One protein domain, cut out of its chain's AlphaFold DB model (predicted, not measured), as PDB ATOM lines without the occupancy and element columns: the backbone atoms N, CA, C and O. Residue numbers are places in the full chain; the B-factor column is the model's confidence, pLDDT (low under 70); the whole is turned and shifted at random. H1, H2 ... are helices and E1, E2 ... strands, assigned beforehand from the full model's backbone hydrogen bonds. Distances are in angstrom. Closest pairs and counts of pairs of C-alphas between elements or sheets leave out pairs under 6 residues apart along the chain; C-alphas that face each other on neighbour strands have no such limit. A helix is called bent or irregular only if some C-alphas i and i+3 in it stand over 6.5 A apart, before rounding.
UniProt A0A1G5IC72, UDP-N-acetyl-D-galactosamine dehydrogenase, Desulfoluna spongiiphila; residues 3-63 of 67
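What this domain is: This is residues 3 to 63 of the 67 residues of the protein "UDP-N-acetyl-D-galactosamine dehydrogenase" of Desulfoluna spongiiphila (UniProt A0A1G5IC72). Two short strands, E1 and E2, run side by side, with two loosely formed helices, H1 and H2, to one side of them; the loop of residues 11 to 24 makes one end of the long axis. The printed part has 61 residues, under half in named elements, in the order E1, H1, E2, H2; the sheet E1, E2 is parallel and the class mixed, helices and strands. It is compact, with a radius of gyration of the C-alphas of 11.8 A, but elongated, 36 by 20 by 18 A.

Where its parts are: E1, residues 7 to 10, begins at C-alpha 7 (-22.045, -38.843, -53.237). H1, residues 25 to 32, spans 15.5 A and is irregular: C-alphas 26 and 29 are 7.6 A apart. E2 is residues 38 to 41. H2, residues 49 to 62, spans 18.0 A, ends at C-alpha 62 (-11.807, -37.579, -42.537) and is only just irregular: C-alphas 52 and 55 are 6.9 A apart.

How they stand to each other: E1 and E2 are parallel at 18 degrees; N 8 and O 38 are within hydrogen-bond range, 2.8 A. E1, H1, E2 form a strand-helix-strand unit, two parallel neighbours with a helix between along the chain; its crossover is right-handed. H2, with residues 57 to 62 alone, touches H1, the closest C-alphas being Glu 31 and Ser 62, 4.3 A; the tilt is steep, 45 degrees, the same way. O i to N i+4 pairs are within range in 0 of 4 in H1, where 1 of 5 O i to N i+3 pairs is, and 8 of 10 in H2. E1 and H2 are apart.

The domain as a whole: The C-alphas farthest apart, Lys 4 and Thr 19, are 37.1 A apart. The printed part has no cut; the link E1 to H1 is long. Confidence is under 70 at residues 3, 13 to 18 and 20 to 32.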
ATOM      1  N   VAL A   3     -19.183 -45.270 -45.965       65.25
ATOM      2  CA  VAL A   3     -17.959 -45.795 -46.619       65.25
ATOM      3  C   VAL A   3     -18.103 -46.278 -48.062       65.25
ATOM      4  O   VAL A   3     -17.089 -46.409 -48.741       65.25
ATOM      5  N   LYS A   4     -19.311 -46.583 -48.547       74.62
ATOM      6  CA  LYS A   4     -19.528 -47.012 -49.944       74.62
ATOM      7  C   LYS A   4     -20.157 -45.939 -50.833       74.62
ATOM      8  O   LYS A   4     -20.329 -46.194 -52.018       74.62
ATOM      9  N   ALA A   5     -20.533 -44.791 -50.279       81.50
ATOM     10  CA  ALA A   5     -21.200 -43.744 -51.037       81.50
ATOM     11  C   ALA A   5     -20.187 -42.962 -51.883       81.50
ATOM     12  O   ALA A   5     -19.145 -42.544 -51.381       81.50
ATOM     13  N   ASP A   6     -20.522 -42.746 -53.154       86.19
ATOM     14  CA  ASP A   6     -19.770 -41.855 -54.045       86.19
ATOM     15  C   ASP A   6     -20.212 -40.392 -53.894       86.19
ATOM     16  O   ASP A   6     -19.433 -39.476 -54.143       86.19
ATOM     17  N   VAL A   7     -21.457 -40.169 -53.455       85.81
ATOM     18  CA  VAL A   7     -22.045 -38.843 -53.237       85.81
ATOM     19  C   VAL A   7     -22.719 -38.796 -51.869       85.81
ATOM     20  O   VAL A   7     -23.474 -39.702 -51.509       85.81
ATOM     21  N   ILE A   8     -22.455 -37.732 -51.114       85.81
ATOM     22  CA  ILE A   8     -23.012 -37.482 -49.784       85.81
ATOM     23  C   ILE A   8     -23.677 -36.108 -49.798       85.81
ATOM     24  O   ILE A   8     -23.021 -35.098 -50.046       85.81
ATOM     25  N   ILE A   9     -24.977 -36.072 -49.511       86.12
ATOM     26  CA  ILE A   9     -25.743 -34.830 -49.392       86.12
ATOM     27  C   ILE A   9     -25.972 -34.552 -47.909       86.12
ATOM     28  O   ILE A   9     -26.585 -35.349 -47.199       86.12
ATOM     29  N   VAL A  10     -25.469 -33.414 -47.445       81.81
ATOM     30  CA  VAL A  10     -25.597 -32.941 -46.070       81.81
ATOM     31  C   VAL A  10     -26.680 -31.868 -46.036       81.81
ATOM     32  O   VAL A  10     -26.413 -30.701 -46.310       81.81
ATOM     33  N   ALA A  11     -27.901 -32.276 -45.692       82.62
ATOM     34  CA  ALA A  11     -29.080 -31.412 -45.570       82.62
ATOM     35  C   ALA A  11     -29.515 -31.240 -44.101       82.62
ATOM     36  O   ALA A  11     -30.701 -31.201 -43.778       82.62
ATOM     37  N   VAL A  12     -28.550 -31.215 -43.175       76.81
ATOM     38  CA  VAL A  12     -28.845 -30.975 -41.756       76.81
ATOM     39  C   VAL A  12     -29.177 -29.496 -41.536       76.81
ATOM     40  O   VAL A  12     -28.534 -28.637 -42.149       76.81
ATOM     41  N   PRO A  13     -30.147 -29.165 -40.662       67.88
ATOM     42  CA  PRO A  13     -30.357 -27.781 -40.265       67.88
ATOM     43  C   PRO A  13     -29.059 -27.236 -39.658       67.88
ATOM     44  O   PRO A  13     -28.321 -27.974 -39.008       67.88
ATOM     45  N   THR A  14     -28.773 -25.951 -39.868       68.00
ATOM     46  CA  THR A  14     -27.653 -25.241 -39.235       68.00
ATOM     47  C   THR A  14     -28.171 -24.473 -38.020       68.00
ATOM     48  O   THR A  14     -28.489 -23.285 -38.149       68.00
ATOM     49  N   PRO A  15     -28.337 -25.126 -36.853       63.78
ATOM     50  CA  PRO A  15     -28.769 -24.437 -35.653       63.78
ATOM     51  C   PRO A  15     -27.721 -23.399 -35.255       63.78
ATOM     52  O   PRO A  15     -26.519 -23.659 -35.237       63.78
ATOM     53  N   ILE A  16     -28.201 -22.202 -34.938       65.62
ATOM     54  CA  ILE A  16     -27.407 -21.169 -34.285       65.62
ATOM     55  C   ILE A  16     -27.522 -21.362 -32.774       65.62
ATOM     56  O   ILE A  16     -28.613 -21.575 -32.240       65.62
ATOM     57  N   ASN A  17     -26.399 -21.318 -32.070       64.12
ATOM     58  CA  ASN A  17     -26.389 -21.342 -30.616       64.12
ATOM     59  C   ASN A  17     -26.784 -19.958 -30.052       64.12
ATOM     60  O   ASN A  17     -26.954 -18.980 -30.784       64.12
ATOM     61  N   LYS A  18     -26.919 -19.851 -28.724       64.75
ATOM     62  CA  LYS A  18     -27.322 -18.601 -28.042       64.75
ATOM     63  C   LYS A  18     -26.350 -17.429 -28.252       64.75
ATOM     64  O   LYS A  18     -26.715 -16.295 -27.972       64.75
ATOM     65  N   THR A  19     -25.136 -17.690 -28.738       73.94
ATOM     66  CA  THR A  19     -24.136 -16.674 -29.097       73.94
ATOM     67  C   THR A  19     -24.101 -16.392 -30.603       73.94
ATOM     68  O   THR A  19     -23.162 -15.762 -31.083       73.94
ATOM     69  N   HIS A  20     -25.129 -16.825 -31.347       63.47
ATOM     70  CA  HIS A  20     -25.274 -16.670 -32.799       63.47
ATOM     71  C   HIS A  20     -24.156 -17.357 -33.599       63.47
ATOM     72  O   HIS A  20     -23.886 -16.998 -34.745       63.47
ATOM     73  N   GLN A  21     -23.509 -18.361 -33.010       65.31
ATOM     74  CA  GLN A  21     -22.512 -19.176 -33.684       65.31
ATOM     75  C   GLN A  21     -23.166 -20.464 -34.203       65.31
ATOM     76  O   GLN A  21     -23.988 -21.059 -33.502       65.31
ATOM     77  N   PRO A  22     -22.828 -20.914 -35.418       62.91
ATOM     78  CA  PRO A  22     -23.362 -22.154 -35.958       62.91
ATOM     79  C   PRO A  22     -22.818 -23.353 -35.176       62.91
ATOM     80  O   PRO A  22     -21.608 -23.463 -34.970       62.91
ATOM     81  N   ASP A  23     -23.701 -24.266 -34.775       64.88
ATOM     82  CA  ASP A  23     -23.298 -25.558 -34.224       64.88
ATOM     83  C   ASP A  23     -23.037 -26.545 -35.372       64.88
ATOM     84  O   ASP A  23     -23.946 -26.991 -36.075       64.88
ATOM     85  N   LEU A  24     -21.754 -26.826 -35.601       63.22
ATOM     86  CA  LEU A  24     -21.251 -27.620 -36.726       63.22
ATOM     87  C   LEU A  24     -20.781 -29.017 -36.299       63.22
ATOM     88  O   LEU A  24     -20.189 -29.741 -37.099       63.22
ATOM     89  N   THR A  25     -21.087 -29.422 -35.061       60.19
ATOM     90  CA  THR A  25     -20.810 -30.776 -34.542       60.19
ATOM     91  C   THR A  25     -21.527 -31.884 -35.333       60.19
ATOM     92  O   THR A  25     -21.103 -33.043 -35.321       60.19
ATOM     93  N   LEU A  26     -22.559 -31.522 -36.104       57.19
ATOM     94  CA  LEU A  26     -23.331 -32.410 -36.980       57.19
ATOM     95  C   LEU A  26     -22.554 -32.941 -38.203       57.19
ATOM     96  O   LEU A  26     -23.031 -33.859 -38.868       57.19
ATOM     97  N   ILE A  27     -21.367 -32.402 -38.511       60.28
ATOM     98  CA  ILE A  27     -20.547 -32.825 -39.668       60.28
ATOM     99  C   ILE A  27     -19.700 -34.086 -39.358       60.28
ATOM    100  O   ILE A  27     -19.182 -34.725 -40.269       60.28
ATOM    101  N   SER A  28     -19.658 -34.531 -38.099       57.06
ATOM    102  CA  SER A  28     -18.762 -35.577 -37.564       57.06
ATOM    103  C   SER A  28     -18.861 -36.993 -38.170       57.06
ATOM    104  O   SER A  28     -18.075 -37.869 -37.817       57.06
ATOM    105  N   SER A  29     -19.768 -37.265 -39.115       57.75
ATOM    106  CA  SER A  29     -19.859 -38.592 -39.762       57.75
ATOM    107  C   SER A  29     -18.772 -38.866 -40.823       57.75
ATOM    108  O   SER A  29     -18.686 -39.973 -41.369       57.75
ATOM    109  N   SER A  30     -17.917 -37.880 -41.114       60.03
ATOM    110  CA  SER A  30     -16.924 -37.918 -42.194       60.03
ATOM    111  C   SER A  30     -15.723 -38.841 -41.975       60.03
ATOM    112  O   SER A  30     -15.025 -39.142 -42.946       60.03
ATOM    113  N   GLU A  31     -15.493 -39.353 -40.760       61.69
ATOM    114  CA  GLU A  31     -14.436 -40.350 -40.491       61.69
ATOM    115  C   GLU A  31     -14.555 -41.593 -41.392       61.69
ATOM    116  O   GLU A  31     -13.566 -42.254 -41.710       61.69
ATOM    117  N   THR A  32     -15.775 -41.896 -41.844       69.50
ATOM    118  CA  THR A  32     -16.116 -43.110 -42.591       69.50
ATOM    119  C   THR A  32     -16.399 -42.859 -44.076       69.50
ATOM    120  O   THR A  32     -17.093 -43.646 -44.709       69.50
ATOM    121  N   MET A  33     -15.892 -41.774 -44.666       77.25
ATOM    122  CA  MET A  33     -16.122 -41.444 -46.080       77.25
ATOM    123  C   MET A  33     -15.108 -42.109 -47.033       77.25
ATOM    124  O   MET A  33     -13.912 -42.188 -46.736       77.25
ATOM    125  N   LYS A  34     -15.588 -42.537 -48.212       83.50
ATOM    126  CA  LYS A  34     -14.765 -43.040 -49.325       83.50
ATOM    127  C   LYS A  34     -13.849 -41.934 -49.878       83.50
ATOM    128  O   LYS A  34     -14.271 -40.794 -50.044       83.50
ATOM    129  N   GLU A  35     -12.597 -42.271 -50.183       83.06
ATOM    130  CA  GLU A  35     -11.685 -41.373 -50.911       83.06
ATOM    131  C   GLU A  35     -12.304 -40.966 -52.260       83.06
ATOM    132  O   GLU A  35     -12.795 -41.821 -52.998       83.06
ATOM    133  N   GLY A  36     -12.290 -39.671 -52.584       84.44
ATOM    134  CA  GLY A  36     -12.854 -39.158 -53.837       84.44
ATOM    135  C   GLY A  36     -14.383 -39.043 -53.868       84.44
ATOM    136  O   GLY A  36     -14.932 -38.745 -54.925       84.44
ATOM    137  N   ALA A  37     -15.076 -39.257 -52.744       87.19
ATOM    138  CA  ALA A  37     -16.505 -38.975 -52.655       87.19
ATOM    139  C   ALA A  37     -16.797 -37.470 -52.786       87.19
ATOM    140  O   ALA A  37     -16.029 -36.625 -52.317       87.19
ATOM    141  N   VAL A  38     -17.941 -37.140 -53.386       87.62
ATOM    142  CA  VAL A  38     -18.430 -35.765 -53.526       87.62
ATOM    143  C   VAL A  38     -19.351 -35.431 -52.357       87.62
ATOM    144  O   VAL A  38     -20.327 -36.138 -52.114       87.62
ATOM    145  N   VAL A  39     -19.068 -34.330 -51.658       86.38
ATOM    146  CA  VAL A  39     -19.906 -33.828 -50.560       86.38
ATOM    147  C   VAL A  39     -20.638 -32.568 -51.006       86.38
ATOM    148  O   VAL A  39     -20.010 -31.571 -51.359       86.38
ATOM    149  N   ILE A  40     -21.968 -32.609 -50.969       87.00
ATOM    150  CA  ILE A  40     -22.848 -31.485 -51.297       87.00
ATOM    151  C   ILE A  40     -23.515 -31.021 -50.007       87.00
ATOM    152  O   ILE A  40     -24.186 -31.802 -49.336       87.00
ATOM    153  N   TYR A  41     -23.347 -29.750 -49.660       84.69
ATOM    154  CA  TYR A  41     -24.031 -29.149 -48.519       84.69
ATOM    155  C   TYR A  41     -25.281 -28.420 -48.999       84.69
ATOM    156  O   TYR A  41     -25.174 -27.342 -49.580       84.69
ATOM    157  N   ASP A  42     -26.445 -28.995 -48.713       84.69
ATOM    158  CA  ASP A  42     -27.756 -28.402 -48.990       84.69
ATOM    159  C   ASP A  42     -28.351 -27.832 -47.696       84.69
ATOM    160  O   ASP A  42     -29.417 -28.208 -47.216       84.69
ATOM    161  N   SER A  43     -27.561 -26.985 -47.042       76.38
ATOM    162  CA  SER A  43     -27.937 -26.327 -45.799       76.38
ATOM    163  C   SER A  43     -27.501 -24.876 -45.815       76.38
ATOM    164  O   SER A  43     -26.439 -24.528 -46.354       76.38
ATOM    165  N   THR A  44     -28.331 -24.025 -45.212       79.06
ATOM    166  CA  THR A  44     -28.114 -22.582 -45.167       79.06
ATOM    167  C   THR A  44     -26.739 -22.273 -44.592       79.06
ATOM    168  O   THR A  44     -26.353 -22.744 -43.528       79.06
ATOM    169  N   GLY A  45     -25.969 -21.487 -45.333       74.06
ATOM    170  CA  GLY A  45     -24.612 -21.113 -44.987       74.06
ATOM    171  C   GLY A  45     -24.430 -19.612 -45.106       74.06
ATOM    172  O   GLY A  45     -25.084 -18.962 -45.916       74.06
ATOM    173  N   PHE A  46     -23.522 -19.055 -44.315       81.06
ATOM    174  CA  PHE A  46     -23.045 -17.692 -44.525       81.06
ATOM    175  C   PHE A  46     -21.943 -17.670 -45.601       81.06
ATOM    176  O   PHE A  46     -21.387 -18.723 -45.935       81.06
ATOM    177  N   PRO A  47     -21.605 -16.493 -46.164       84.06
ATOM    178  CA  PRO A  47     -20.580 -16.393 -47.197       84.06
ATOM    179  C   PRO A  47     -19.264 -17.046 -46.771       84.06
ATOM    180  O   PRO A  47     -18.781 -16.822 -45.661       84.06
ATOM    181  N   ARG A  48     -18.676 -17.840 -47.670       83.94
ATOM    182  CA  ARG A  48     -17.414 -18.569 -47.459       83.94
ATOM    183  C   ARG A  48     -17.427 -19.600 -46.320       83.94
ATOM    184  O   ARG A  48     -16.365 -20.025 -45.866       83.94
ATOM    185  N   VAL A  49     -18.603 -20.027 -45.840       84.06
ATOM    186  CA  VAL A  49     -18.705 -21.072 -44.800       84.06
ATOM    187  C   VAL A  49     -18.059 -22.388 -45.243       84.06
ATOM    188  O   VAL A  49     -17.537 -23.136 -44.416       84.06
ATOM    189  N   THR A  50     -18.074 -22.674 -46.546       85.00
ATOM    190  CA  THR A  50     -17.511 -23.905 -47.096       85.00
ATOM    191  C   THR A  50     -15.994 -23.912 -46.965       85.00
ATOM    192  O   THR A  50     -15.440 -24.821 -46.355       85.00
ATOM    193  N   GLU A  51     -15.338 -22.867 -47.452       87.94
ATOM    194  CA  GLU A  51     -13.884 -22.711 -47.474       87.94
ATOM    195  C   GLU A  51     -13.315 -22.480 -46.077       87.94
ATOM    196  O   GLU A  51     -12.301 -23.066 -45.711       87.94
ATOM    197  N   ASN A  52     -13.978 -21.642 -45.280       85.31
ATOM    198  CA  ASN A  52     -13.443 -21.232 -43.986       85.31
ATOM    199  C   ASN A  52     -13.745 -22.240 -42.871       85.31
ATOM    200  O   ASN A  52     -13.089 -22.184 -41.833       85.31
ATOM    201  N   ILE A  53     -14.755 -23.108 -43.034       83.44
ATOM    202  CA  ILE A  53     -15.211 -23.979 -41.943       83.44
ATOM    203  C   ILE A  53     -15.497 -25.415 -42.373       83.44
ATOM    204  O   ILE A  53     -14.930 -26.335 -41.785       83.44
ATOM    205  N   ARG A  54     -16.359 -25.642 -43.372       83.00
ATOM    206  CA  ARG A  54     -16.783 -27.011 -43.726       83.00
ATOM    207  C   ARG A  54     -15.616 -27.852 -44.252       83.00
ATOM    208  O   ARG A  54     -15.499 -29.003 -43.850       83.00
ATOM    209  N   ILE A  55     -14.747 -27.284 -45.094       85.81
ATOM    210  CA  ILE A  55     -13.535 -27.953 -45.592       85.81
ATOM    211  C   ILE A  55     -12.574 -28.276 -44.434       85.81
ATOM    212  O   ILE A  55     -12.293 -29.458 -44.253       85.81
ATOM    213  N   PRO A  56     -12.146 -27.318 -43.583       85.94
ATOM    214  CA  PRO A  56     -11.284 -27.621 -42.437       85.94
ATOM    215  C   PRO A  56     -11.826 -28.705 -41.495       85.94
ATOM    216  O   PRO A  56     -11.062 -29.554 -41.037       85.94
ATOM    217  N   ILE A  57     -13.133 -28.698 -41.207       82.50
ATOM    218  CA  ILE A  57     -13.772 -29.741 -40.386       82.50
ATOM    219  C   ILE A  57     -13.716 -31.091 -41.107       82.50
ATOM    220  O   ILE A  57     -13.290 -32.084 -40.521       82.50
ATOM    221  N   LEU A  58     -14.089 -31.121 -42.389       82.00
ATOM    222  CA  LEU A  58     -14.085 -32.344 -43.187       82.00
ATOM    223  C   LEU A  58     -12.678 -32.947 -43.287       82.00
ATOM    224  O   LEU A  58     -12.527 -34.160 -43.156       82.00
ATOM    225  N   GLU A  59     -11.646 -32.129 -43.492       85.00
ATOM    226  CA  GLU A  59     -10.251 -32.579 -43.541       85.00
ATOM    227  C   GLU A  59      -9.771 -33.109 -42.187       85.00
ATOM    228  O   GLU A  59      -9.142 -34.170 -42.128       85.00
ATOM    229  N   LYS A  60     -10.106 -32.407 -41.095       83.12
ATOM    230  CA  LYS A  60      -9.766 -32.815 -39.727       83.12
ATOM    231  C   LYS A  60     -10.355 -34.187 -39.391       83.12
ATOM    232  O   LYS A  60      -9.629 -35.056 -38.910       83.12
ATOM    233  N   ASP A  61     -11.637 -34.381 -39.674       80.81
ATOM    234  CA  ASP A  61     -12.369 -35.579 -39.267       80.81
ATOM    235  C   ASP A  61     -12.110 -36.750 -40.236       80.81
ATOM    236  O   ASP A  61     -11.899 -37.887 -39.822       80.81
ATOM    237  N   SER A  62     -12.048 -36.507 -41.551       77.31
ATOM    238  CA  SER A  62     -11.807 -37.579 -42.537       77.31
ATOM    239  C   SER A  62     -10.329 -37.950 -42.723       77.31
ATOM    240  O   SER A  62     -10.039 -38.975 -43.358       77.31
ATOM    241  N   ARG A  63      -9.401 -37.125 -42.206       79.00
ATOM    242  CA  ARG A  63      -7.943 -37.180 -42.445       79.00
ATOM    243  C   ARG A  63      -7.551 -37.141 -43.929       79.00
ATOM    244  O   ARG A  63      -6.475 -37.608 -44.302       79.00
TER     245      ARG A  63